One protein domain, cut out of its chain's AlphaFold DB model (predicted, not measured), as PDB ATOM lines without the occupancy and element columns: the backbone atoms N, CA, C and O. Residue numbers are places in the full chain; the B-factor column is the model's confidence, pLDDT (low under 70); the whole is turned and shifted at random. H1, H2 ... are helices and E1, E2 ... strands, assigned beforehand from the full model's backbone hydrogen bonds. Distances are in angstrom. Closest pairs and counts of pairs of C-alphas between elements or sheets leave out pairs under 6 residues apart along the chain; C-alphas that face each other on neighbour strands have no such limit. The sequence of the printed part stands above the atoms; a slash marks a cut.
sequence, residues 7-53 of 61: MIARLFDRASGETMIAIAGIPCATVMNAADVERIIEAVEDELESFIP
ATOM      1  N   MET A   7       4.103 -25.141  -9.302       86.75
ATOM      2  CA  MET A   7       2.931 -25.182  -8.437       86.75
ATOM      3  C   MET A   7       1.979 -26.303  -8.875       86.75
ATOM      4  O   MET A   7       1.981 -26.730 -10.031       86.75
ATOM      5  N   ILE A   8       1.167 -26.776  -7.927       90.31
ATOM      6  CA  ILE A   8       0.032 -27.664  -8.185       90.31
ATOM      7  C   ILE A   8      -1.244 -26.937  -7.749       90.31
ATOM      8  O   ILE A   8      -1.370 -26.591  -6.573       90.31
ATOM      9  N   ALA A   9      -2.189 -26.733  -8.667       90.81
ATOM     10  CA  ALA A   9      -3.534 -26.244  -8.361       90.81
ATOM     11  C   ALA A   9      -4.506 -27.426  -8.265       90.81
ATOM     12  O   ALA A   9      -4.379 -28.411  -8.987       90.81
ATOM     13  N   ARG A  10      -5.469 -27.369  -7.343       91.00
ATOM     14  CA  ARG A  10      -6.434 -28.457  -7.125       91.00
ATOM     15  C   ARG A  10      -7.836 -27.890  -6.968       91.00
ATOM     16  O   ARG A  10      -8.032 -26.980  -6.166       91.00
ATOM     17  N   LEU A  11      -8.795 -28.469  -7.682       88.69
ATOM     18  CA  LEU A  11     -10.217 -28.246  -7.437       88.69
ATOM     19  C   LEU A  11     -10.724 -29.340  -6.504       88.69
ATOM     20  O   LEU A  11     -10.461 -30.528  -6.718       88.69
ATOM     21  N   PHE A  12     -11.475 -28.932  -5.491       89.25
ATOM     22  CA  PHE A  12     -12.103 -29.839  -4.547       89.25
ATOM     23  C   PHE A  12     -13.606 -29.652  -4.588       89.25
ATOM     24  O   PHE A  12     -14.091 -28.519  -4.632       89.25
ATOM     25  N   ASP A  13     -14.334 -30.758  -4.497       85.81
ATOM     26  CA  ASP A  13     -15.739 -30.678  -4.146       85.81
ATOM     27  C   ASP A  13     -15.851 -30.305  -2.665       85.81
ATOM     28  O   ASP A  13     -15.338 -30.990  -1.779       85.81
ATOM     29  N   ARG A  14     -16.533 -29.196  -2.385       84.00
ATOM     30  CA  ARG A  14     -16.703 -28.691  -1.022       84.00
ATOM     31  C   ARG A  14     -17.552 -29.625  -0.158       84.00
ATOM     32  O   ARG A  14     -17.366 -29.632   1.057       84.00
ATOM     33  N   ALA A  15     -18.498 -30.359  -0.746       86.56
ATOM     34  CA  ALA A  15     -19.411 -31.212   0.011       86.56
ATOM     35  C   ALA A  15     -18.744 -32.521   0.461       86.56
ATOM     36  O   ALA A  15     -18.887 -32.910   1.620       86.56
ATOM     37  N   SER A  16     -18.004 -33.181  -0.434       84.75
ATOM     38  CA  SER A  16     -17.306 -34.444  -0.151       84.75
ATOM     39  C   SER A  16     -15.870 -34.272   0.355       84.75
ATOM     40  O   SER A  16     -15.336 -35.178   0.992       84.75
ATOM     41  N   GLY A  17     -15.230 -33.132   0.078       86.38
ATOM     42  CA  GLY A  17     -13.796 -32.928   0.308       86.38
ATOM     43  C   GLY A  17     -12.901 -33.670  -0.692       86.38
ATOM     44  O   GLY A  17     -11.678 -33.678  -0.532       86.38
ATOM     45  N   GLU A  18     -13.481 -34.302  -1.714       88.50
ATOM     46  CA  GLU A  18     -12.738 -35.049  -2.723       88.50
ATOM     47  C   GLU A  18     -12.003 -34.102  -3.684       88.50
ATOM     48  O   GLU A  18     -12.517 -33.057  -4.088       88.50
ATOM     49  N   THR A  19     -10.772 -34.467  -4.056       87.69
ATOM     50  CA  THR A  19     -10.045 -33.775  -5.129       87.69
ATOM     51  C   THR A  19     -10.588 -34.226  -6.464       87.69
ATOM     52  O   THR A  19     -10.473 -35.396  -6.806       87.69
ATOM     53  N   MET A  20     -11.109 -33.288  -7.236       84.69
ATOM     54  CA  MET A  20     -11.693 -33.603  -8.530       84.69
ATOM     55  C   MET A  20     -10.686 -33.496  -9.668       84.69
ATOM     56  O   MET A  20     -10.638 -34.356 -10.540       84.69
ATOM     57  N   ILE A  21      -9.879 -32.435  -9.655       89.19
ATOM     58  CA  ILE A  21      -8.819 -32.191 -10.632       89.19
ATOM     59  C   ILE A  21      -7.581 -31.677  -9.902       89.19
ATOM     60  O   ILE A  21      -7.675 -30.907  -8.942       89.19
ATOM     61  N   ALA A  22      -6.417 -32.141 -10.349       91.56
ATOM     62  CA  ALA A  22      -5.117 -31.664  -9.916       91.56
ATOM     63  C   ALA A  22      -4.318 -31.250 -11.154       91.56
ATOM     64  O   ALA A  22      -3.964 -32.092 -11.975       91.56
ATOM     65  N   ILE A  23      -4.045 -29.956 -11.260       91.12
ATOM     66  CA  ILE A  23      -3.257 -29.345 -12.323       91.12
ATOM     67  C   ILE A  23      -1.832 -29.224 -11.797       91.12
ATOM     68  O   ILE A  23      -1.586 -28.507 -10.826       91.12
ATOM     69  N   ALA A  24      -0.901 -29.961 -12.391       90.69
ATOM     70  CA  ALA A  24       0.507 -29.971 -12.003       90.69
ATOM     71  C   ALA A  24       1.368 -29.268 -13.057       90.69
ATOM     72  O   ALA A  24       0.928 -29.041 -14.176       90.69
ATOM     73  N   GLY A  25       2.614 -28.948 -12.708       87.19
ATOM     74  CA  GLY A  25       3.549 -28.354 -13.667       87.19
ATOM     75  C   GLY A  25       3.290 -26.877 -13.961       87.19
ATOM     76  O   GLY A  25       3.898 -26.345 -14.884       87.19
ATOM     77  N   ILE A  26       2.430 -26.207 -13.184       89.38
ATOM     78  CA  ILE A  26       2.162 -24.775 -13.347       89.38
ATOM     79  C   ILE A  26       3.459 -24.021 -13.027       89.38
ATOM     80  O   ILE A  26       3.920 -24.115 -11.884       89.38
ATOM     81  N   PRO A  27       4.064 -23.290 -13.979       85.06
ATOM     82  CA  PRO A  27       5.290 -22.550 -13.719       85.06
ATOM     83  C   PRO A  27       5.070 -21.545 -12.589       85.06
ATOM     84  O   PRO A  27       4.134 -20.751 -12.631       85.06
ATOM     85  N   CYS A  28       5.928 -21.569 -11.573       83.75
ATOM     86  CA  CYS A  28       5.889 -20.574 -10.507       83.75
ATOM     87  C   CYS A  28       7.306 -20.151 -10.121       83.75
ATOM     88  O   CYS A  28       8.260 -20.909 -10.275       83.75
ATOM     89  N   ALA A  29       7.450 -18.925  -9.631       81.31
ATOM     90  CA  ALA A  29       8.722 -18.394  -9.161       81.31
ATOM     91  C   ALA A  29       8.564 -17.849  -7.739       81.31
ATOM     92  O   ALA A  29       7.479 -17.441  -7.331       81.31
ATOM     93  N   THR A  30       9.661 -17.806  -6.982       76.62
ATOM     94  CA  THR A  30       9.677 -17.244  -5.617       76.62
ATOM     95  C   THR A  30       9.351 -15.750  -5.581       76.62
ATOM     96  O   THR A  30       8.891 -15.247  -4.559       76.62
ATOM     97  N   VAL A  31       9.569 -15.049  -6.695       80.88
ATOM     98  CA  VAL A  31       9.139 -13.672  -6.935       80.88
ATOM     99  C   VAL A  31       8.449 -13.651  -8.291       80.88
ATOM    100  O   VAL A  31       9.053 -14.048  -9.285       80.88
ATOM    101  N   MET A  32       7.202 -13.194  -8.323       80.69
ATOM    102  CA  MET A  32       6.388 -13.116  -9.534       80.69
ATOM    103  C   MET A  32       5.958 -11.678  -9.804       80.69
ATOM    104  O   MET A  32       5.621 -10.937  -8.877       80.69
ATOM    105  N   ASN A  33       5.953 -11.294 -11.076       86.94
ATOM    106  CA  ASN A  33       5.330 -10.055 -11.536       86.94
ATOM    107  C   ASN A  33       3.885 -10.319 -12.014       86.94
ATOM    108  O   ASN A  33       3.411 -11.453 -12.006       86.94
ATOM    109  N   ALA A  34       3.176  -9.268 -12.433       90.56
ATOM    110  CA  ALA A  34       1.791  -9.385 -12.897       90.56
ATOM    111  C   ALA A  34       1.621 -10.340 -14.098       90.56
ATOM    112  O   ALA A  34       0.673 -11.115 -14.115       90.56
ATOM    113  N   ALA A  35       2.561 -10.352 -15.045       88.44
ATOM    114  CA  ALA A  35       2.496 -11.234 -16.213       88.44
ATOM    115  C   ALA A  35       2.685 -12.713 -15.837       88.44
ATOM    116  O   ALA A  35       2.115 -13.596 -16.471       88.44
ATOM    117  N   ASP A  36       3.464 -13.003 -14.792       87.56
ATOM    118  CA  ASP A  36       3.580 -14.369 -14.276       87.56
ATOM    119  C   ASP A  36       2.257 -14.829 -13.648       87.56
ATOM    120  O   ASP A  36       1.873 -15.984 -13.801       87.56
ATOM    121  N   VAL A  37       1.542 -13.927 -12.966       88.88
ATOM    122  CA  VAL A  37       0.218 -14.221 -12.396       88.88
ATOM    123  C   VAL A  37      -0.803 -14.495 -13.498       88.88
ATOM    124  O   VAL A  37      -1.530 -15.478 -13.403       88.88
ATOM    125  N   GLU A  38      -0.830 -13.677 -14.551       91.81
ATOM    126  CA  GLU A  38      -1.719 -13.877 -15.705       91.81
ATOM    127  C   GLU A  38      -1.504 -15.253 -16.348       91.81
ATOM    128  O   GLU A  38      -2.464 -15.991 -16.535       91.81
ATOM    129  N   ARG A  39      -0.249 -15.675 -16.551       89.00
ATOM    130  CA  ARG A  39       0.062 -17.013 -17.088       89.00
ATOM    131  C   ARG A  39      -0.407 -18.159 -16.201       89.00
ATOM    132  O   ARG A  39      -0.760 -19.218 -16.707       89.00
ATOM    133  N   ILE A  40      -0.355 -17.987 -14.881       90.00
ATOM    134  CA  ILE A  40      -0.874 -18.996 -13.952       90.00
ATOM    135  C   ILE A  40      -2.393 -19.090 -14.072       90.00
ATOM    136  O   ILE A  40      -2.923 -20.197 -14.042       90.00
ATOM    137  N   ILE A  41      -3.077 -17.949 -14.186       91.00
ATOM    138  CA  ILE A  41      -4.531 -17.907 -14.360       91.00
ATOM    139  C   ILE A  41      -4.908 -18.604 -15.666       91.00
ATOM    140  O   ILE A  41      -5.681 -19.552 -15.615       91.00
ATOM    141  N   GLU A  42      -4.283 -18.226 -16.783       91.69
ATOM    142  CA  GLU A  42      -4.504 -18.851 -18.094       91.69
ATOM    143  C   GLU A  42      -4.266 -20.364 -18.041       91.69
ATOM    144  O   GLU A  42      -5.133 -21.140 -18.426       91.69
ATOM    145  N   ALA A  43      -3.147 -20.810 -17.457       90.69
ATOM    146  CA  ALA A  43      -2.850 -22.237 -17.328       90.69
ATOM    147  C   ALA A  43      -3.898 -23.002 -16.500       90.69
ATOM    148  O   ALA A  43      -4.112 -24.191 -16.720       90.69
ATOM    149  N   VAL A  44      -4.534 -22.356 -15.522       91.38
ATOM    150  CA  VAL A  44      -5.610 -22.976 -14.738       91.38
ATOM    151  C   VAL A  44      -6.931 -22.961 -15.506       91.38
ATOM    152  O   VAL A  44      -7.655 -23.953 -15.473       91.38
ATOM    153  N   GLU A  45      -7.254 -21.859 -16.178       91.62
ATOM    154  CA  GLU A  45      -8.483 -21.703 -16.960       91.62
ATOM    155  C   GLU A  45      -8.515 -22.653 -18.162       91.62
ATOM    156  O   GLU A  45      -9.516 -23.347 -18.341       91.62
ATOM    157  N   ASP A  46      -7.408 -22.780 -18.900       90.25
ATOM    158  CA  ASP A  46      -7.263 -23.699 -20.038       90.25
ATOM    159  C   ASP A  46      -7.511 -25.158 -19.620       90.25
ATOM    160  O   ASP A  46      -8.259 -25.908 -20.256       90.25
ATOM    161  N   GLU A  47      -6.911 -25.573 -18.503       90.38
ATOM    162  CA  GLU A  47      -7.066 -26.931 -17.978       90.38
ATOM    163  C   GLU A  47      -8.502 -27.185 -17.498       90.38
ATOM    164  O   GLU A  47      -9.054 -28.261 -17.740       90.38
ATOM    165  N   LEU A  48      -9.148 -26.192 -16.876       88.00
ATOM    166  CA  LEU A  48     -10.550 -26.279 -16.460       88.00
ATOM    167  C   LEU A  48     -11.526 -26.304 -17.644       88.00
ATOM    168  O   LEU A  48     -12.518 -27.026 -17.573       88.00
ATOM    169  N   GLU A  49     -11.265 -25.561 -18.722       87.56
ATOM    170  CA  GLU A  49     -12.100 -25.583 -19.930       87.56
ATOM    171  C   GLU A  49     -11.991 -26.928 -20.662       87.56
ATOM    172  O   GLU A  49     -12.987 -27.464 -21.153       87.56
ATOM    173  N   SER A  50     -10.794 -27.521 -20.680       85.81
ATOM    174  CA  SER A  50     -10.572 -28.851 -21.258       85.81
ATOM    175  C   SER A  50     -11.202 -29.986 -20.436       85.81
ATOM    176  O   SER A  50     -11.446 -31.086 -20.950       85.81
ATOM    177  N   PHE A  51     -11.472 -29.739 -19.152       84.81
ATOM    178  CA  PHE A  51     -11.964 -30.748 -18.231       84.81
ATOM    179  C   PHE A  51     -13.427 -31.098 -18.518       84.81
ATOM    180  O   PHE A  51     -14.341 -30.294 -18.345       84.81
ATOM    181  N   ILE A  52     -13.676 -32.357 -18.889       78.56
ATOM    182  CA  ILE A  52     -15.032 -32.895 -19.020       78.56
ATOM    183  C   ILE A  52     -15.433 -33.524 -17.679       78.56
ATOM    184  O   ILE A  52     -14.937 -34.605 -17.345       78.56
ATOM    185  N   PRO A  53     -16.346 -32.904 -16.908       72.75
ATOM    186  CA  PRO A  53     -16.731 -33.436 -15.614       72.75
ATOM    187  C   PRO A  53     -17.436 -34.797 -15.747       72.75
ATOM    188  O   PRO A  53     -18.254 -34.993 -16.657       72.75
TER     189      PRO A  53
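This is residues 7 to 53 of the 61 residues of an uncharacterized protein of Pseudomonas fluorescens (UniProt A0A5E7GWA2). A hairpin of two strands, E1 and E2, has one long helix, H1, packed on it, with more of the helix's close approaches to E2 than to E1. The chain folds back after E2, and residues 30 to 35, the last of the link and the first two of H1, stick out. The printed part has 47 residues, with two strands and one helix in the order E1, E2, H1; the strands are antiparallel and the class is mixed, helices and strands. It is loose, with a radius of gyration of the C-alphas of 12.1 A, and elongated, spanning 35 by 21 by 15 A.

Start at E1, residues 7 to 12, and its hairpin partner E2, residues 19 to 27: their directions stand at 162 degrees, antiparallel. Look for N 9 and O 23, 2.9 A apart, and N 23 and O 9, 2.8 A apart, both within hydrogen-bond range. Then go to H1, residues 34 to 50: its closest C-alphas to E2 are those of Ile 40 and Ile 26, 6.6 A apart. Its closest to E1 are those of Val 44 and Ala 9, 7.5 A apart. In H1, 12 of 13 O i to N i+4 pairs are within hydrogen-bond range.

Find C-alpha 7 at (2.931, -25.182, -8.437); from there E1 runs 16.2 A to Phe 12. E2 runs 20.9 A from Thr 19 to Pro 27. H1 begins at C-alpha 34, (1.791, -9.385, -12.897), and runs 24.5 A to C-alpha 50 at (-10.572, -28.851, -21.258).

The two C-alphas farthest apart are those of Ser 16 and Asn 33, 35.2 A. The printed part has no cut, and both links are short. The mean pLDDT of the printed part is 87.2, and no printed residue is under 70.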